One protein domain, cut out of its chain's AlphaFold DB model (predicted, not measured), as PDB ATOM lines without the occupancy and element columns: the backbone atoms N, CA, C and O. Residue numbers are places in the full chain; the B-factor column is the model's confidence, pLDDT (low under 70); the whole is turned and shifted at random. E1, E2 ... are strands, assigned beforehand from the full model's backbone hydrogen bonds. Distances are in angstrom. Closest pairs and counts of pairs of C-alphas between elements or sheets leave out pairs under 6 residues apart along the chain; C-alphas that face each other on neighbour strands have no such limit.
ATOM      1  N   THR A 267      71.598 109.059 -11.332       83.88
ATOM      2  CA  THR A 267      72.151 108.015 -12.201       83.88
ATOM      3  C   THR A 267      71.093 106.936 -12.386       83.88
ATOM      4  O   THR A 267      70.634 106.343 -11.415       83.88
ATOM      5  N   LEU A 268      70.702 106.700 -13.631       79.88
ATOM      6  CA  LEU A 268      69.904 105.560 -14.047       79.88
ATOM      7  C   LEU A 268      70.855 104.422 -14.422       79.88
ATOM      8  O   LEU A 268      71.595 104.523 -15.399       79.88
ATOM      9  N   SER A 269      70.808 103.334 -13.663       81.00
ATOM     10  CA  SER A 269      71.402 102.068 -14.083       81.00
ATOM     11  C   SER A 269      70.296 101.204 -14.672       81.00
ATOM     12  O   SER A 269      69.312 100.912 -13.995       81.00
ATOM     13  N   ILE A 270      70.420 100.844 -15.944       79.19
ATOM     14  CA  ILE A 270      69.569  99.826 -16.553       79.19
ATOM     15  C   ILE A 270      70.081  98.490 -16.027       79.19
ATOM     16  O   ILE A 270      71.249  98.161 -16.231       79.19
ATOM     17  N   GLU A 271      69.220  97.762 -15.314       76.44
ATOM     18  CA  GLU A 271      69.528  96.427 -14.794       76.44
ATOM     19  C   GLU A 271      70.121  95.557 -15.902       76.44
ATOM     20  O   GLU A 271      69.578  95.502 -17.007       76.44
ATOM     21  N   ALA A 272      71.275  94.949 -15.615       74.06
ATOM     22  CA  ALA A 272      72.036  94.202 -16.607       74.06
ATOM     23  C   ALA A 272      71.258  92.983 -17.101       74.06
ATOM     24  O   ALA A 272      71.281  92.726 -18.299       74.06
ATOM     25  N   ASP A 273      70.529  92.319 -16.205       80.75
ATOM     26  CA  ASP A 273      69.682  91.169 -16.491       80.75
ATOM     27  C   ASP A 273      68.233  91.495 -16.123       80.75
ATOM     28  O   ASP A 273      67.958  92.050 -15.059       80.75
ATOM     29  N   GLU A 274      67.297  91.159 -17.006       84.31
ATOM     30  CA  GLU A 274      65.869  91.368 -16.788       84.31
ATOM     31  C   GLU A 274      65.072  90.130 -17.197       84.31
ATOM     32  O   GLU A 274      65.371  89.468 -18.191       84.31
ATOM     33  N   THR A 275      64.013  89.851 -16.434       85.69
ATOM     34  CA  THR A 275      62.992  88.871 -16.803       85.69
ATOM     35  C   THR A 275      61.809  89.569 -17.473       85.69
ATOM     36  O   THR A 275      61.255  90.526 -16.926       85.69
ATOM     37  N   LEU A 276      61.398  89.089 -18.645       86.62
ATOM     38  CA  LEU A 276      60.263  89.618 -19.401       86.62
ATOM     39  C   LEU A 276      59.395  88.490 -19.959       86.62
ATOM     40  O   LEU A 276      59.876  87.388 -20.198       86.62
ATOM     41  N   VAL A 277      58.115  88.786 -20.186       85.06
ATOM     42  CA  VAL A 277      57.174  87.853 -20.816       85.06
ATOM     43  C   VAL A 277      57.001  88.248 -22.279       85.06
ATOM     44  O   VAL A 277      56.498  89.331 -22.560       85.06
ATOM     45  N   VAL A 278      57.424  87.393 -23.206       83.31
ATOM     46  CA  VAL A 278      57.347  87.604 -24.659       83.31
ATOM     47  C   VAL A 278      56.503  86.484 -25.240       83.31
ATOM     48  O   VAL A 278      56.861  85.322 -25.091       83.31
ATOM     49  N   ASP A 279      55.370  86.829 -25.854       81.12
ATOM     50  CA  ASP A 279      54.455  85.858 -26.471       81.12
ATOM     51  C   ASP A 279      54.063  84.704 -25.524       81.12
ATOM     52  O   ASP A 279      53.988  83.545 -25.913       81.12
ATOM     53  N   GLY A 280      53.852  85.022 -24.240       81.88
ATOM     54  CA  GLY A 280      53.507  84.044 -23.202       81.88
ATOM     55  C   GLY A 280      54.694  83.286 -22.591       81.88
ATOM     56  O   GLY A 280      54.506  82.584 -21.600       81.88
ATOM     57  N   MET A 281      55.916  83.458 -23.103       82.69
ATOM     58  CA  MET A 281      57.130  82.856 -22.547       82.69
ATOM     59  C   MET A 281      57.849  83.805 -21.598       82.69
ATOM     60  O   MET A 281      58.079  84.965 -21.933       82.69
ATOM     61  N   THR A 282      58.284  83.304 -20.445       87.88
ATOM     62  CA  THR A 282      59.143  84.062 -19.530       87.88
ATOM     63  C   THR A 282      60.588  83.861 -19.955       87.88
ATOM     64  O   THR A 282      61.100  82.743 -19.907       87.88
ATOM     65  N   VAL A 283      61.263  84.930 -20.365       87.06
ATOM     66  CA  VAL A 283      62.659  84.903 -20.810       87.06
ATOM     67  C   VAL A 283      63.526  85.792 -19.928       87.06
ATOM     68  O   VAL A 283      63.060  86.800 -19.398       87.06
ATOM     69  N   CYS A 284      64.794  85.419 -19.787       90.00
ATOM     70  CA  CYS A 284      65.824  86.243 -19.169       90.00
ATOM     71  C   CYS A 284      66.712  86.829 -20.267       90.00
ATOM     72  O   CYS A 284      67.123  86.114 -21.190       90.00
ATOM     73  N   GLY A 285      67.011  88.122 -20.181       87.31
ATOM     74  CA  GLY A 285      67.845  88.780 -21.172       87.31
ATOM     75  C   GLY A 285      68.737  89.875 -20.618       87.31
ATOM     76  O   GLY A 285      68.450  90.471 -19.580       87.31
ATOM     77  N   ARG A 286      69.818  90.145 -21.353       89.50
ATOM     78  CA  ARG A 286      70.777  91.201 -21.039       89.50
ATOM     79  C   ARG A 286      70.373  92.513 -21.677       89.50
ATOM     80  O   ARG A 286      70.130  92.565 -22.881       89.50
ATOM     81  N   CYS A 287      70.351  93.581 -20.897       89.19
ATOM     82  CA  CYS A 287      69.921  94.888 -21.370       89.19
ATOM     83  C   CYS A 287      71.082  95.726 -21.921       89.19
ATOM     84  O   CYS A 287      72.129  95.892 -21.293       89.19
ATOM     85  N   LYS A 288      70.843  96.359 -23.068       89.19
ATOM     86  CA  LYS A 288      71.727  97.325 -23.712       89.19
ATOM     87  C   LYS A 288      70.945  98.574 -24.089       89.19
ATOM     88  O   LYS A 288      69.990  98.518 -24.854       89.19
ATOM     89  N   LEU A 289      71.380  99.729 -23.608       88.25
ATOM     90  CA  LEU A 289      70.860 101.017 -24.040       88.25
ATOM     91  C   LEU A 289      71.232 101.273 -25.503       88.25
ATOM     92  O   LEU A 289      72.406 101.243 -25.877       88.25
ATOM     93  N   LEU A 290      70.224 101.575 -26.315       86.62
ATOM     94  CA  LEU A 290      70.403 102.012 -27.696       86.62
ATOM     95  C   LEU A 290      70.321 103.531 -27.823       86.62
ATOM     96  O   LEU A 290      71.140 104.152 -28.494       86.62
ATOM     97  N   GLU A 291      69.314 104.125 -27.190       87.12
ATOM     98  CA  GLU A 291      69.023 105.546 -27.307       87.12
ATOM     99  C   GLU A 291      68.324 106.043 -26.049       87.12
ATOM    100  O   GLU A 291      67.599 105.292 -25.404       87.12
ATOM    101  N   ALA A 292      68.514 107.311 -25.693       88.94
ATOM    102  CA  ALA A 292      67.813 107.897 -24.567       88.94
ATOM    103  C   ALA A 292      67.492 109.375 -24.817       88.94
ATOM    104  O   ALA A 292      68.283 110.091 -25.435       88.94
ATOM    105  N   GLY A 293      66.350 109.839 -24.312       89.00
ATOM    106  CA  GLY A 293      65.970 111.248 -24.303       89.00
ATOM    107  C   GLY A 293      65.476 111.775 -22.957       89.00
ATOM    108  O   GLY A 293      65.034 111.008 -22.108       89.00
ATOM    109  N   VAL A 294      65.556 113.090 -22.769       90.31
ATOM    110  CA  VAL A 294      64.961 113.808 -21.635       90.31
ATOM    111  C   VAL A 294      63.947 114.824 -22.158       90.31
ATOM    112  O   VAL A 294      64.224 115.555 -23.108       90.31
ATOM    113  N   PHE A 295      62.760 114.850 -21.556       89.88
ATOM    114  CA  PHE A 295      61.626 115.656 -22.006       89.88
ATOM    115  C   PHE A 295      60.902 116.282 -20.820       89.88
ATOM    116  O   PHE A 295      60.852 115.696 -19.742       89.88
ATOM    117  N   LEU A 296      60.295 117.446 -21.033       88.19
ATOM    118  CA  LEU A 296      59.293 117.985 -20.121       88.19
ATOM    119  C   LEU A 296      57.916 117.589 -20.625       88.19
ATOM    120  O   LEU A 296      57.610 117.784 -21.799       88.19
ATOM    121  N   CYS A 297      57.123 116.996 -19.744       90.75
ATOM    122  CA  CYS A 297      55.724 116.692 -19.990       90.75
ATOM    123  C   CYS A 297      54.902 117.274 -18.833       90.75
ATOM    124  O   CYS A 297      55.015 116.809 -17.694       90.75
ATOM    125  N   GLY A 298      54.163 118.351 -19.094       88.44
ATOM    126  CA  GLY A 298      53.546 119.200 -18.085       88.44
ATOM    127  C   GLY A 298      54.603 119.742 -17.124       88.44
ATOM    128  O   GLY A 298      55.548 120.419 -17.522       88.44
ATOM    129  N   ILE A 299      54.479 119.387 -15.847       88.88
ATOM    130  CA  ILE A 299      55.444 119.744 -14.795       88.88
ATOM    131  C   ILE A 299      56.459 118.623 -14.506       88.88
ATOM    132  O   ILE A 299      57.194 118.678 -13.520       88.88
ATOM    133  N   HIS A 300      56.460 117.547 -15.295       92.12
ATOM    134  CA  HIS A 300      57.270 116.359 -15.041       92.12
ATOM    135  C   HIS A 300      58.442 116.265 -16.008       92.12
ATOM    136  O   HIS A 300      58.275 116.317 -17.224       92.12
ATOM    137  N   ILE A 301      59.639 116.061 -15.459       92.00
ATOM    138  CA  ILE A 301      60.811 115.697 -16.253       92.00
ATOM    139  C   ILE A 301      60.769 114.185 -16.466       92.00
ATOM    140  O   ILE A 301      60.803 113.403 -15.512       92.00
ATOM    141  N   MET A 302      60.686 113.791 -17.728       93.69
ATOM    142  CA  MET A 302      60.587 112.411 -18.176       93.69
ATOM    143  C   MET A 302      61.908 111.991 -18.814       93.69
ATOM    144  O   MET A 302      62.452 112.706 -19.656       93.69
ATOM    145  N   LEU A 303      62.421 110.827 -18.427       93.56
ATOM    146  CA  LEU A 303      63.561 110.192 -19.080       93.56
ATOM    147  C   LEU A 303      63.033 109.010 -19.881       93.56
ATOM    148  O   LEU A 303      62.280 108.187 -19.367       93.56
ATOM    149  N   VAL A 304      63.439 108.918 -21.134       93.44
ATOM    150  CA  VAL A 304      63.022 107.868 -22.058       93.44
ATOM    151  C   VAL A 304      64.261 107.103 -22.464       93.44
ATOM    152  O   VAL A 304      65.240 107.717 -22.873       93.44
ATOM    153  N   ALA A 305      64.228 105.782 -22.365       92.31
ATOM    154  CA  ALA A 305      65.323 104.914 -22.767       92.31
ATOM    155  C   ALA A 305      64.808 103.824 -23.707       92.31
ATOM    156  O   ALA A 305      63.880 103.095 -23.369       92.31
ATOM    157  N   MET A 306      65.427 103.710 -24.875       92.19
ATOM    158  CA  MET A 306      65.318 102.568 -25.770       92.19
ATOM    159  C   MET A 306      66.345 101.521 -25.344       92.19
ATOM    160  O   MET A 306      67.547 101.798 -25.340       92.19
ATOM    161  N   VAL A 307      65.876 100.322 -25.027       91.94
ATOM    162  CA  VAL A 307      66.700  99.202 -24.573       91.94
ATOM    163  C   VAL A 307      66.553  98.040 -25.556       91.94
ATOM    164  O   VAL A 307      65.441  97.678 -25.937       91.94
ATOM    165  N   GLU A 308      67.679  97.480 -25.988       91.94
ATOM    166  CA  GLU A 308      67.773  96.166 -26.628       91.94
ATOM    167  C   GLU A 308      68.022  95.130 -25.539       91.94
ATOM    168  O   GLU A 308      68.927  95.287 -24.726       91.94
ATOM    169  N   ILE A 309      67.198  94.095 -25.512       91.69
ATOM    170  CA  ILE A 309      67.283  92.992 -24.568       91.69
ATOM    171  C   ILE A 309      67.722  91.765 -25.361       91.69
ATOM    172  O   ILE A 309      66.959  91.252 -26.179       91.69
ATOM    173  N   ASP A 310      68.957  91.326 -25.143       91.81
ATOM    174  CA  ASP A 310      69.511  90.100 -25.711       91.81
ATOM    175  C   ASP A 310      68.979  88.910 -24.914       91.81
ATOM    176  O   ASP A 310      69.339  88.745 -23.751       91.81
ATOM    177  N   VAL A 311      68.118  88.085 -25.510       89.75
ATOM    178  CA  VAL A 311      67.531  86.926 -24.825       89.75
ATOM    179  C   VAL A 311      68.610  85.861 -24.629       89.75
ATOM    180  O   VAL A 311      69.161  85.341 -25.598       89.75
ATOM    181  N   VAL A 312      68.920  85.551 -23.369       90.88
ATOM    182  CA  VAL A 312      69.972  84.593 -22.985       90.88
ATOM    183  C   VAL A 312      69.383  83.232 -22.622       90.88
ATOM    184  O   VAL A 312      70.039  82.213 -22.819       90.88
ATOM    185  N   GLY A 313      68.146  83.193 -22.122       86.69
ATOM    186  CA  GLY A 313      67.496  81.942 -21.745       86.69
ATOM    187  C   GLY A 313      65.982  82.050 -21.628       86.69
ATOM    188  O   GLY A 313      65.430  83.137 -21.450       86.69
ATOM    189  N   ILE A 314      65.320  80.898 -21.716       86.00
ATOM    190  CA  ILE A 314      63.881  80.735 -21.497       86.00
ATOM    191  C   ILE A 314      63.712  80.138 -20.100       86.00
ATOM    192  O   ILE A 314      64.262  79.078 -19.815       86.00
ATOM    193  N   LEU A 315      62.997  80.840 -19.225       85.88
ATOM    194  CA  LEU A 315      62.726  80.406 -17.852       85.88
ATOM    195  C   LEU A 315      61.455  79.555 -17.771       85.88
ATOM    196  O   LEU A 315      61.399  78.610 -16.991       85.88
ATOM    197  N   SER A 316      60.439  79.877 -18.577       83.69
ATOM    198  CA  SER A 316      59.216  79.080 -18.696       83.69
ATOM    199  C   SER A 316      58.589  79.247 -20.080       83.69
ATOM    200  O   SER A 316      58.444  80.377 -20.555       83.69
ATOM    201  N   ALA A 317      58.166  78.145 -20.694       77.69
ATOM    202  CA  ALA A 317      57.429  78.131 -21.955       77.69
ATOM    203  C   ALA A 317      55.989  77.652 -21.723       77.69
ATOM    204  O   ALA A 317      55.740  76.781 -20.891       77.69
ATOM    205  N   THR A 318      55.034  78.217 -22.459       71.44
ATOM    206  CA  THR A 318      53.747  77.554 -22.707       71.44
ATOM    207  C   THR A 318      53.994  76.356 -23.630       71.44
ATOM    208  O   THR A 318      54.890  76.463 -24.457       71.44
ATOM    209  N   ASN A 319      53.224  75.264 -23.495       64.75
ATOM    210  CA  ASN A 319      53.387  73.909 -24.089       64.75
ATOM    211  C   ASN A 319      53.688  73.769 -25.609       64.75
ATOM    212  O   ASN A 319      53.633  72.662 -26.138       64.75
ATOM    213  N   ASP A 320      53.957  74.846 -26.334       70.88
ATOM    214  CA  ASP A 320      54.395  74.819 -27.721       70.88
ATOM    215  C   ASP A 320      55.931  74.799 -27.803       70.88
ATOM    216  O   ASP A 320      56.595  75.837 -27.890       70.88
ATOM    217  N   ASP A 321      56.498  73.590 -27.783       67.38
ATOM    218  CA  ASP A 321      57.945  73.327 -27.864       67.38
ATOM    219  C   ASP A 321      58.588  73.784 -29.190       67.38
ATOM    220  O   ASP A 321      59.813  73.752 -29.344       67.38
ATOM    221  N   THR A 322      57.789  74.210 -30.175       76.94
ATOM    222  CA  THR A 322      58.298  74.628 -31.488       76.94
ATOM    223  C   THR A 322      58.592  76.122 -31.583       76.94
ATOM    224  O   THR A 322      59.383  76.540 -32.438       76.94
ATOM    225  N   TYR A 323      58.009  76.936 -30.699       75.06
ATOM    226  CA  TYR A 323      58.189  78.380 -30.747       75.06
ATOM    227  C   TYR A 323      59.538  78.794 -30.155       75.06
ATOM    228  O   TYR A 323      59.864  78.510 -29.004       75.06
ATOM    229  N   LYS A 324      60.333  79.520 -30.946       79.56
ATOM    230  CA  LYS A 324      61.576  80.143 -30.482       79.56
ATOM    231  C   LYS A 324      61.338  81.640 -30.309       79.56
ATOM    232  O   LYS A 324      61.042  82.299 -31.309       79.56
ATOM    233  N   PRO A 325      61.504  82.198 -29.096       78.81
ATOM    234  CA  PRO A 325      61.367  83.629 -28.903       78.81
ATOM    235  C   PRO A 325      62.425  84.375 -29.729       78.81
ATOM    236  O   PRO A 325      63.498  83.830 -30.026       78.81
ATOM    237  N   PRO A 326      62.158  85.636 -30.102       84.12
ATOM    238  CA  PRO A 326      63.141  86.451 -30.795       84.12
ATOM    239  C   PRO A 326      64.413  86.570 -29.948       84.12
ATOM    240  O   PRO A 326      64.356  86.864 -28.757       84.12
ATOM    241  N   SER A 327      65.579  86.403 -30.576       87.81
ATOM    242  CA  SER A 327      66.878  86.494 -29.888       87.81
ATOM    243  C   SER A 327      67.155  87.877 -29.294       87.81
ATOM    244  O   SER A 327      68.021  88.023 -28.435       87.81
ATOM    245  N   LYS A 328      66.433  88.901 -29.762       89.88
ATOM    246  CA  LYS A 328      66.536  90.282 -29.301       89.88
ATOM    247  C   LYS A 328      65.165  90.928 -29.245       89.88
ATOM    248  O   LYS A 328      64.422  90.879 -30.225       89.88
ATOM    249  N   VAL A 329      64.876  91.603 -28.141       90.50
ATOM    250  CA  VAL A 329      63.633  92.348 -27.936       90.50
ATOM    251  C   VAL A 329      63.952  93.817 -27.730       90.50
ATOM    252  O   VAL A 329      64.883  94.177 -27.021       90.50
ATOM    253  N   LEU A 330      63.173  94.681 -28.365       92.06
ATOM    254  CA  LEU A 330      63.268  96.119 -28.188       92.06
ATOM    255  C   LEU A 330      62.174  96.607 -27.243       92.06
ATOM    256  O   LEU A 330      61.000  96.285 -27.428       92.06
ATOM    257  N   GLN A 331      62.554  97.422 -26.262       92.81
ATOM    258  CA  GLN A 331      61.631  97.996 -25.291       92.81
ATOM    259  C   GLN A 331      61.947  99.471 -25.045       92.81
ATOM    260  O   GLN A 331      63.106  99.852 -24.887       92.81
ATOM    261  N   VAL A 332      60.909 100.302 -24.963       94.50
ATOM    262  CA  VAL A 332      61.031 101.678 -24.480       94.50
ATOM    263  C   VAL A 332      60.612 101.737 -23.022       94.50
ATOM    264  O   VAL A 332      59.562 101.222 -22.638       94.50
ATOM    265  N   ARG A 333      61.429 102.394 -22.206       94.19
ATOM    266  CA  ARG A 333      61.177 102.635 -20.789       94.19
ATOM    267  C   ARG A 333      61.043 104.129 -20.549       94.19
ATOM    268  O   ARG A 333      61.910 104.899 -20.955       94.19
ATOM    269  N   VAL A 334      59.966 104.527 -19.882       95.44
ATOM    270  CA  VAL A 334      59.675 105.924 -19.554       95.44
ATOM    271  C   VAL A 334      59.688 106.097 -18.043       95.44
ATOM    272  O   VAL A 334      58.815 105.590 -17.338       95.44
ATOM    273  N   TYR A 335      60.684 106.822 -17.551       94.56
ATOM    274  CA  TYR A 335      60.895 107.140 -16.145       94.56
ATOM    275  C   TYR A 335      60.414 108.558 -15.862       94.56
ATOM    276  O   TYR A 335      60.637 109.468 -16.659       94.56
ATOM    277  N   ARG A 336      59.820 108.765 -14.689       94.25
ATOM    278  CA  ARG A 336      59.516 110.103 -14.176       94.25
ATOM    279  C   ARG A 336      60.543 110.479 -13.120       94.25
ATOM    280  O   ARG A 336      60.751 109.724 -12.170       94.25
ATOM    281  N   LEU A 337      61.142 111.655 -13.253       92.62
ATOM    282  CA  LEU A 337      61.994 112.222 -12.218       92.62
ATOM    283  C   LEU A 337      61.126 112.752 -11.071       92.62
ATOM    284  O   LEU A 337      60.277 113.624 -11.264       92.62
ATOM    285  N   LYS A 338      61.348 112.233  -9.865       92.12
ATOM    286  CA  LYS A 338      60.792 112.759  -8.619       92.12
ATOM    287  C   LYS A 338      61.899 113.502  -7.883       92.12
ATOM    288  O   LYS A 338      62.824 112.886  -7.355       92.12
ATOM    289  N   GLN A 339      61.797 114.825  -7.865       87.06
ATOM    290  CA  GLN A 339      62.719 115.688  -7.138       87.06
ATOM    291  C   GLN A 339      62.099 116.074  -5.793       87.06
ATOM    292  O   GLN A 339      60.996 116.614  -5.743       87.06
ATOM    293  N   THR A 340      62.796 115.763  -4.706       87.31
ATOM    294  CA  THR A 340      62.539 116.308  -3.371       87.31
ATOM    295  C   THR A 340      63.531 117.442  -3.099       87.31
ATOM    296  O   THR A 340      64.420 117.710  -3.911       87.31
ATOM    297  N   GLN A 341      63.394 118.129  -1.963       83.56
ATOM    298  CA  GLN A 341      64.337 119.186  -1.574       83.56
ATOM    299  C   GLN A 341      65.781 118.671  -1.448       83.56
ATOM    300  O   GLN A 341      66.721 119.411  -1.720       83.56
ATOM    301  N   THR A 342      65.956 117.403  -1.069       83.25
ATOM    302  CA  THR A 342      67.256 116.821  -0.711       83.25
ATOM    303  C   THR A 342      67.776 115.789  -1.709       83.25
ATOM    304  O   THR A 342      68.974 115.523  -1.724       83.25
ATOM    305  N   ALA A 343      66.920 115.206  -2.553       86.31
ATOM    306  CA  ALA A 343      67.314 114.142  -3.471       86.31
ATOM    307  C   ALA A 343      66.493 114.146  -4.766       86.31
ATOM    308  O   ALA A 343      65.354 114.608  -4.817       86.31
ATOM    309  N   ALA A 344      67.058 113.571  -5.823       88.00
ATOM    310  CA  ALA A 344      66.323 113.246  -7.033       88.00
ATOM    311  C   ALA A 344      66.335 111.732  -7.239       88.00
ATOM    312  O   ALA A 344      67.374 111.083  -7.156       88.00
ATOM    313  N   THR A 345      65.159 111.170  -7.494       90.69
ATOM    314  CA  THR A 345      64.964 109.732  -7.696       90.69
ATOM    315  C   THR A 345      64.152 109.499  -8.958       90.69
ATOM    316  O   THR A 345      63.384 110.362  -9.388       90.69
ATOM    317  N   LEU A 346      64.331 108.338  -9.581       89.00
ATOM    318  CA  LEU A 346      63.519 107.925 -10.719       89.00
ATOM    319  C   LEU A 346      62.407 107.011 -10.224       89.00
ATOM    320  O   LEU A 346      62.657 106.024  -9.540       89.00
ATOM    321  N   VAL A 347      61.172 107.357 -10.573       90.50
ATOM    322  CA  VAL A 347      60.013 106.496 -10.341       90.50
ATOM    323  C   VAL A 347      60.092 105.297 -11.286       90.50
ATOM    324  O   VAL A 347      60.578 105.432 -12.413       90.50
ATOM    325  N   THR A 348      59.574 104.147 -10.841       85.19
ATOM    326  CA  THR A 348      59.481 102.908 -11.624       85.19
ATOM    327  C   THR A 348      59.014 103.189 -13.055       85.19
ATOM    328  O   THR A 348      57.969 103.837 -13.235       85.19
ATOM    329  N   PRO A 349      59.762 102.718 -14.070       88.31
ATOM    330  CA  PRO A 349      59.460 103.041 -15.452       88.31
ATOM    331  C   PRO A 349      58.130 102.437 -15.885       88.31
ATOM    332  O   PRO A 349      57.795 101.315 -15.505       88.31
ATOM    333  N   SER A 350      57.404 103.146 -16.749       93.50
ATOM    334  CA  SER A 350      56.445 102.474 -17.624       93.50
ATOM    335  C   SER A 350      57.206 101.831 -18.779       93.50
ATOM    336  O   SER A 350      58.027 102.488 -19.423       93.50
ATOM    337  N   LYS A 351      56.961 100.544 -19.015       94.25
ATOM    338  CA  LYS A 351      57.614  99.753 -20.059       94.25
ATOM    339  C   LYS A 351      56.662  99.602 -21.238       94.25
ATOM    340  O   LYS A 351      55.475  99.347 -21.039       94.25
ATOM    341  N   SER A 352      57.167  99.746 -22.457       94.62
ATOM    342  CA  SER A 352      56.391  99.399 -23.643       94.62
ATOM    343  C   SER A 352      56.130  97.889 -23.684       94.62
ATOM    344  O   SER A 352      57.001  97.111 -23.272       94.62
ATOM    345  N   PRO A 353      54.987  97.455 -24.237       90.12
ATOM    346  CA  PRO A 353      54.764  96.056 -24.574       90.12
ATOM    347  C   PRO A 353      55.923  95.473 -25.408       90.12
ATOM    348  O   PRO A 353      56.444  96.167 -26.292       90.12
ATOM    349  N   PRO A 354      56.348  94.225 -25.147       84.12
ATOM    350  CA  PRO A 354      57.317  93.520 -25.985       84.12
ATOM    351  C   PRO A 354      56.838  93.398 -27.434       84.12
ATOM    352  O   PRO A 354      55.640  93.379 -27.703       84.12
ATOM    353  N   GLY A 355      57.774  93.373 -28.385       81.44
ATOM    354  CA  GLY A 355      57.455  93.254 -29.817       81.44
ATOM    355  C   GLY A 355      56.866  94.518 -30.461       81.44
ATOM    356  O   GLY A 355      56.686  94.556 -31.675       81.44
ATOM    357  N   MET A 356      56.624  95.583 -29.686       86.44
ATOM    358  CA  MET A 356      56.120  96.863 -30.200       86.44
ATOM    359  C   MET A 356      57.085  97.529 -31.192       86.44
ATOM    360  O   MET A 356      56.654  98.248 -32.092       86.44
ATOM    361  N   PHE A 357      58.387  97.283 -31.038       87.44
ATOM    362  CA  PHE A 357      59.436  97.935 -31.812       87.44
ATOM    363  C   PHE A 357      60.263  96.932 -32.616       87.44
ATOM    364  O   PHE A 357      60.654  95.877 -32.121       87.44
ATOM    365  N   VAL A 358      60.573  97.294 -33.860       84.88
ATOM    366  CA  VAL A 358      61.298  96.458 -34.822       84.88
ATOM    367  C   VAL A 358      62.782  96.819 -34.840       84.88
ATOM    368  O   VAL A 358      63.157  97.993 -34.864       84.88
ATOM    369  N   ARG A 359      63.644  95.798 -34.834       83.44
ATOM    370  CA  ARG A 359      65.104  95.954 -34.865       83.44
ATOM    371  C   ARG A 359      65.607  96.464 -36.216       83.44
ATOM    372  O   ARG A 359      64.999  96.228 -37.254       83.44
ATOM    373  N   GLY A 360      66.748  97.158 -36.192       78.56
ATOM    374  CA  GLY A 360      67.400  97.697 -37.392       78.56
ATOM    375  C   GLY A 360      66.740  98.966 -37.932       78.56
ATOM    376  O   GLY A 360      67.200  99.518 -38.926       78.56
ATOM    377  N   MET A 361      65.687  99.446 -37.268       81.69
ATOM    378  CA  MET A 361      65.071 100.731 -37.557       81.69
ATOM    379  C   MET A 361      65.696 101.823 -36.710       81.69
ATOM    380  O   MET A 361      66.103 101.600 -35.567       81.69
ATOM    381  N   ARG A 362      65.741 103.026 -37.272       81.56
ATOM    382  CA  ARG A 362      66.134 104.208 -36.522       81.56
ATOM    383  C   ARG A 362      64.946 104.706 -35.727       81.56
ATOM    384  O   ARG A 362      63.855 104.847 -36.275       81.56
ATOM    385  N   THR A 363      65.175 104.976 -34.453       85.31
ATOM    386  CA  THR A 363      64.157 105.503 -33.551       85.31
ATOM    387  C   THR A 363      64.304 107.017 -33.439       85.31
ATOM    388  O   THR A 363      65.370 107.591 -33.665       85.31
ATOM    389  N   THR A 364      63.200 107.700 -33.175       86.50
ATOM    390  CA  THR A 364      63.200 109.105 -32.777       86.50
ATOM    391  C   THR A 364      62.099 109.332 -31.760       86.50
ATOM    392  O   THR A 364      60.999 108.786 -31.886       86.50
ATOM    393  N   PHE A 365      62.410 110.152 -30.762       89.69
ATOM    394  CA  PHE A 365      61.487 110.546 -29.709       89.69
ATOM    395  C   PHE A 365      60.980 111.973 -29.921       89.69
ATOM    396  O   PHE A 365      61.766 112.905 -30.114       89.69
ATOM    397  N   ILE A 366      59.667 112.149 -29.849       90.25
ATOM    398  CA  ILE A 366      58.982 113.426 -30.059       90.25
ATOM    399  C   ILE A 366      58.060 113.647 -28.860       90.25
ATOM    400  O   ILE A 366      57.499 112.687 -28.342       90.25
ATOM    401  N   THR A 367      57.919 114.883 -28.391       89.69
ATOM    402  CA  THR A 367      56.989 115.223 -27.305       89.69
ATOM    403  C   THR A 367      56.097 116.381 -27.720       89.69
ATOM    404  O   THR A 367      56.533 117.269 -28.458       89.69
ATOM    405  N   ASP A 368      54.865 116.354 -27.232       89.31
ATOM    406  CA  ASP A 368      53.892 117.443 -27.320       89.31
ATOM    407  C   ASP A 368      53.628 118.100 -25.957       89.31
ATOM    408  O   ASP A 368      52.724 118.908 -25.818       89.31
ATOM    409  N   GLY A 369      54.422 117.748 -24.942       88.19
ATOM    410  CA  GLY A 369      54.250 118.243 -23.581       88.19
ATOM    411  C   GLY A 369      53.257 117.440 -22.741       88.19
ATOM    412  O   GLY A 369      53.278 117.578 -21.526       88.19
ATOM    413  N   GLU A 370      52.462 116.539 -23.307       91.88
ATOM    414  CA  GLU A 370      51.574 115.644 -22.542       91.88
ATOM    415  C   GLU A 370      51.887 114.168 -22.793       91.88
ATOM    416  O   GLU A 370      51.591 113.288 -21.983       91.88
ATOM    417  N   SER A 371      52.495 113.883 -23.937       94.75
ATOM    418  CA  SER A 371      52.723 112.553 -24.463       94.75
ATOM    419  C   SER A 371      54.081 112.447 -25.140       94.75
ATOM    420  O   SER A 371      54.639 113.409 -25.666       94.75
ATOM    421  N   ILE A 372      54.607 111.225 -25.153       94.94
ATOM    422  CA  ILE A 372      55.877 110.893 -25.793       94.94
ATOM    423  C   ILE A 372      55.592 109.966 -26.963       94.94
ATOM    424  O   ILE A 372      55.046 108.877 -26.797       94.94
ATOM    425  N   TYR A 373      55.995 110.387 -28.149       94.38
ATOM    426  CA  TYR A 373      55.854 109.635 -29.382       94.38
ATOM    427  C   TYR A 373      57.185 108.982 -29.733       94.38
ATOM    428  O   TYR A 373      58.232 109.630 -29.758       94.38
ATOM    429  N   VAL A 374      57.132 107.695 -30.046       93.88
ATOM    430  CA  VAL A 374      58.263 106.897 -30.505       93.88
ATOM    431  C   VAL A 374      57.993 106.504 -31.948       93.88
ATOM    432  O   VAL A 374      57.070 105.739 -32.222       93.88
ATOM    433  N   SER A 375      58.784 107.048 -32.868       89.81
ATOM    434  CA  SER A 375      58.672 106.763 -34.302       89.81
ATOM    435  C   SER A 375      59.841 105.901 -34.760       89.81
ATOM    436  O   SER A 375      60.989 106.222 -34.446       89.81
ATOM    437  N   GLN A 376      59.559 104.833 -35.507       87.50
ATOM    438  CA  GLN A 376      60.583 103.974 -36.103       87.50
ATOM    439  C   GLN A 376      60.591 104.069 -37.624       87.50
ATOM    440  O   GLN A 376      59.575 103.844 -38.281       87.50
ATOM    441  N   PHE A 377      61.767 104.343 -38.177       80.00
ATOM    442  CA  PHE A 377      61.987 104.534 -39.603       80.00
ATOM    443  C   PHE A 377      62.888 103.427 -40.144       80.00
ATOM    444  O   PHE A 377      63.919 103.103 -39.546       80.00
ATOM    445  N   SER A 378      62.535 102.868 -41.302       75.00
ATOM    446  CA  SER A 378      63.479 102.043 -42.051       75.00
ATOM    447  C   SER A 378      64.512 102.962 -42.691       75.00
ATOM    448  O   SER A 378      64.173 104.025 -43.205       75.00
ATOM    449  N   ILE A 379      65.773 102.550 -42.691       67.69
ATOM    450  CA  ILE A 379      66.805 103.218 -43.485       67.69
ATOM    451  C   ILE A 379      67.132 102.295 -44.644       67.69
ATOM    452  O   ILE A 379      67.449 101.125 -44.439       67.69
ATOM    453  N   SER A 380      67.036 102.813 -45.866       65.44
ATOM    454  CA  SER A 380      67.578 102.104 -47.020       65.44
ATOM    455  C   SER A 380      69.101 102.166 -46.948       65.44
ATOM    456  O   SER A 380      69.683 103.247 -47.042       65.44
ATOM    457  N   SER A 381      69.753 101.016 -46.788       62.94
ATOM    458  CA  SER A 381      71.219 100.920 -46.755       62.94
ATOM    459  C   SER A 381      71.869 101.429 -48.046       62.94
ATOM    460  O   SER A 381      72.959 101.986 -47.995       62.94
ATOM    461  N   ALA A 382      71.184 101.299 -49.188       57.53
ATOM    462  CA  ALA A 382      71.689 101.725 -50.492       57.53
ATOM    463  C   ALA A 382      71.659 103.249 -50.696       57.53
ATOM    464  O   ALA A 382      72.466 103.784 -51.450       57.53
ATOM    465  N   THR A 383      70.724 103.958 -50.052       59.94
ATOM    466  CA  THR A 383      70.518 105.395 -50.297       59.94
ATOM    467  C   THR A 383      70.731 106.271 -49.066       59.94
ATOM    468  O   THR A 383      70.711 107.490 -49.203       59.94
ATOM    469  N   LEU A 384      70.907 105.684 -47.872       57.16
ATOM    470  CA  LEU A 384      70.891 106.383 -46.574       57.16
ATOM    471  C   LEU A 384      69.646 107.275 -46.388       57.16
ATOM    472  O   LEU A 384      69.630 108.203 -45.576       57.16
ATOM    473  N   LYS A 385      68.583 107.000 -47.150       59.16
ATOM    474  CA  LYS A 385      67.309 107.704 -47.057       59.16
ATOM    475  C   LYS A 385      66.457 107.059 -45.979       59.16
ATOM    476  O   LYS A 385      66.385 105.831 -45.865       59.16
ATOM    477  N   TRP A 386      65.803 107.914 -45.210       55.50
ATOM    478  CA  TRP A 386      64.790 107.516 -44.249       55.50
ATOM    479  C   TRP A 386      63.520 107.165 -45.009       55.50
ATOM    480  O   TRP A 386      63.149 107.888 -45.928       55.50
ATOM    481  N   SER A 387      62.884 106.056 -44.648       61.16
ATOM    482  CA  SER A 387      61.547 105.709 -45.117       61.16
ATOM    483  C   SER A 387      60.467 106.389 -44.296       61.16
ATOM    484  O   SER A 387      60.739 106.970 -43.249       61.16
ATOM    485  N   GLU A 388      59.215 106.195 -44.703       59.28
ATOM    486  CA  GLU A 388      58.056 106.445 -43.845       59.28
ATOM    487  C   GLU A 388      58.234 105.756 -42.479       59.28
ATOM    488  O   GLU A 388      58.811 104.654 -42.430       59.28
ATOM    489  N   PRO A 389      57.726 106.342 -41.377       58.56
ATOM    490  CA  PRO A 389      57.693 105.658 -40.106       58.56
ATOM    491  C   PRO A 389      56.784 104.436 -40.242       58.56
ATOM    492  O   PRO A 389      55.581 104.544 -40.505       58.56
ATOM    493  N   ARG A 390      57.367 103.250 -40.066       72.88
ATOM    494  CA  ARG A 390      56.615 101.990 -40.115       72.88
ATOM    495  C   ARG A 390      55.644 101.881 -38.951       72.88
ATOM    496  O   ARG A 390      54.561 101.320 -39.099       72.88
ATOM    497  N   THR A 391      56.054 102.395 -37.800       83.88
ATOM    498  CA  THR A 391      55.267 102.384 -36.578       83.88
ATOM    499  C   THR A 391      55.483 103.682 -35.815       83.88
ATOM    500  O   THR A 391      56.594 104.216 -35.743       83.88
ATOM    501  N   ILE A 392      54.386 104.195 -35.262       91.25
ATOM    502  CA  ILE A 392      54.386 105.320 -34.335       91.25
ATOM    503  C   ILE A 392      53.600 104.873 -33.112       91.25
ATOM    504  O   ILE A 392      52.445 104.455 -33.210       91.25
ATOM    505  N   HIS A 393      54.247 104.952 -31.960       94.75
ATOM    506  CA  HIS A 393      53.646 104.629 -30.677       94.75
ATOM    507  C   HIS A 393      53.608 105.878 -29.813       94.75
ATOM    508  O   HIS A 393      54.566 106.643 -29.792       94.75
ATOM    509  N   LYS A 394      52.500 106.078 -29.110       95.50
ATOM    510  CA  LYS A 394      52.288 107.172 -28.172       95.50
ATOM    511  C   LYS A 394      52.226 106.608 -26.765       95.50
ATOM    512  O   LYS A 394      51.435 105.707 -26.491       95.50
ATOM    513  N   PHE A 395      53.037 107.167 -25.886       96.94
ATOM    514  CA  PHE A 395      52.935 106.993 -24.452       96.94
ATOM    515  C   PHE A 395      52.258 108.223 -23.850       96.94
ATOM    516  O   PHE A 395      52.811 109.320 -23.912       96.94
ATOM    517  N   ASP A 396      51.068 108.034 -23.286       96.38
ATOM    518  CA  ASP A 396      50.368 109.073 -22.533       96.38
ATOM    519  C   ASP A 396      50.983 109.176 -21.132       96.38
ATOM    520  O   ASP A 396      51.006 108.192 -20.386       96.38
ATOM    521  N   VAL A 397      51.529 110.341 -20.771       94.44
ATOM    522  CA  VAL A 397      52.278 110.491 -19.513       94.44
ATOM    523  C   VAL A 397      51.356 110.457 -18.295       94.44
ATOM    524  O   VAL A 397      51.754 109.933 -17.251       94.44
ATOM    525  N   TYR A 398      50.134 110.973 -18.425       92.88
ATOM    526  CA  TYR A 398      49.169 111.047 -17.331       92.88
ATOM    527  C   TYR A 398      48.489 109.700 -17.098       92.88
ATOM    528  O   TYR A 398      48.472 109.203 -15.972       92.88
ATOM    529  N   GLN A 399      47.989 109.076 -18.165       94.94
ATOM    530  CA  GLN A 399      47.325 107.770 -18.112       94.94
ATOM    531  C   GLN A 399      48.324 106.614 -17.977       94.94
ATOM    532  O   GLN A 399      47.958 105.514 -17.570       94.94
ATOM    533  N   ARG A 400      49.605 106.856 -18.285       94.81
ATOM    534  CA  ARG A 400      50.692 105.863 -18.309       94.81
ATOM    535  C   ARG A 400      50.428 104.696 -19.265       94.81
ATOM    536  O   ARG A 400      50.915 103.587 -19.039       94.81
ATOM    537  N   THR A 401      49.708 104.955 -20.352       95.69
ATOM    538  CA  THR A 401      49.295 103.950 -21.338       95.69
ATOM    539  C   THR A 401      50.038 104.095 -22.657       95.69
ATOM    540  O   THR A 401      50.288 105.203 -23.132       95.69
ATOM    541  N   TRP A 402      50.331 102.959 -23.289       96.12
ATOM    542  CA  TRP A 402      50.869 102.896 -24.644       96.12
ATOM    543  C   TRP A 402      49.750 102.686 -25.657       96.12
ATOM    544  O   TRP A 402      48.915 101.802 -25.500       96.12
ATOM    545  N   THR A 403      49.766 103.466 -26.730       95.19
ATOM    546  CA  THR A 403      48.830 103.345 -27.848       95.19
ATOM    547  C   THR A 403      49.592 103.366 -29.165       95.19
ATOM    548  O   THR A 403      50.636 104.003 -29.293       95.19
ATOM    549  N   ARG A 404      49.097 102.631 -30.160       93.38
ATOM    550  CA  ARG A 404      49.618 102.714 -31.525       93.38
ATOM    551  C   ARG A 404      48.846 103.788 -32.276       93.38
ATOM    552  O   ARG A 404      47.619 103.805 -32.231       93.38
ATOM    553  N   ILE A 405      49.567 104.645 -32.983       92.56
ATOM    554  CA  ILE A 405      48.991 105.630 -33.894       92.56
ATOM    555  C   ILE A 405      49.151 105.113 -35.325       92.56
ATOM    556  O   ILE A 405      50.117 104.412 -35.643       92.56
ATOM    557  N   ALA A 406      48.181 105.426 -36.185       88.00
ATOM    558  CA  ALA A 406      48.280 105.132 -37.608       88.00
ATOM    559  C   ALA A 406      49.533 105.793 -38.203       88.00
ATOM    560  O   ALA A 406      49.894 106.905 -37.821       88.00
ATOM    561  N   SER A 407      50.199 105.140 -39.152       83.62
ATOM    562  CA  SER A 407      51.274 105.798 -39.901       83.62
ATOM    563  C   SER A 407      50.709 106.952 -40.747       83.62
ATOM    564  O   SER A 407      49.534 106.902 -41.125       83.62
TER     565      SER A 407
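AT A GLANCE: This is residues 267 to 407 of the 437 residues of an uncharacterized protein of Marchantia polymorpha (UniProt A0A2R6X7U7). A five-strand sheet, E2 to E6, is curled like part of a barrel, and a smaller, strongly twisted sheet of four strands, E7 to E10, is face to face with part of it, the strands of the two crossed at 59 degrees. Together they make a sandwich, two sheets face to face, and the chain passes from one sheet to the other once, in the link from E6 to E7; the short strand E1 comes before the curled sheet and has one C-alpha within 8 A of E6. The printed part has 141 residues, with no named helix and ten named strands, E1 to E10 in chain order; the class is all strand. Each sheet is antiparallel, in the orders E2 - E3 - E4 - E5 - E6 and E7 - E8 - E9 - E10. The whole is compact, with a radius of gyration of the C-alphas of 16.4 A, and spans 52 by 41 by 25 A.

HOW THE PARTS SIT: The larger sheet is a meander, each strand the antiparallel neighbour of the one before: E2, residues 273 to 278, E3, residues 281 to 297, E4, residues 300 to 316, E5, residues 328 to 339, and E6, residues 344 to 351. The way across this sheet turns by 202 degrees from edge strand E2 to edge strand E6. E3 bends by 88 degrees at residue 284, and E4 bends by 93 degrees at residue 313. In the hairpin of E3 and E4, N 295 and O 302 are 2.9 A apart, within hydrogen-bond range. The same holds for N 276 and O 283 between E2 and E3, 2.9 A, for N 307 and O 331 between E4 and E5, 2.8 A, and for N 338 and O 345 between E5 and E6, 2.8 A. The smaller sheet is a second meander: E7, residues 362 to 367, E8, residues 371 to 379, E9, residues 386 to 396, and E10, residues 402 to 405. Within hydrogen-bond range here are N 364 and O 375 between E7 and E8, 2.9 A apart, N 374 and O 393 between E8 and E9, 2.8 A apart, and N 394 and O 403 between E9 and E10, 2.8 A apart. E9 bends by 59 degrees at residue 390. Between the two sheets, the closest C-alphas of E3 and E7 are those of Phe 295 and Thr 367, 7.1 A apart. E4 and E7 are near each other, with 5 pairs of C-alphas within 10 A. E5 and E8 are only just apart, with a closest distance of 8.4 A. E1, residues 267 to 269, pairs with no named strand; its Leu 268 has its C-alpha 7.6 A from that of Leu 346 in E6.

IN THESE COORDINATES: E1 begins at C-alpha 267, at (72.151, 108.015, -12.201). E2 is 15.2 A from first to last C-alpha. E3 and E4, 17 residues each, are the longest strands by residues, at 34.0 A and 37.5 A; C-alpha 281 of E3 is at (57.130, 82.856, -22.547). E5 is 33.9 A long and E6 20.7 A. E7 measures 17.0 A, E8 25.4 A and E9 26.1 A. E10 ends at C-alpha 405, at (48.991, 105.630, -33.894).

THE WHOLE: The two C-alphas farthest apart are those of Thr 322 and Gln 341, 54.0 A. The link from E4 to E5, 11 residues, is long; those from E6 to E7 and from E8 to E9 are short, and the other links are tight. The printed part has no cut. Its mean pLDDT is 85.4; 13 residues are under 70, namely residue 319, residue 321 and residues 379 to 389.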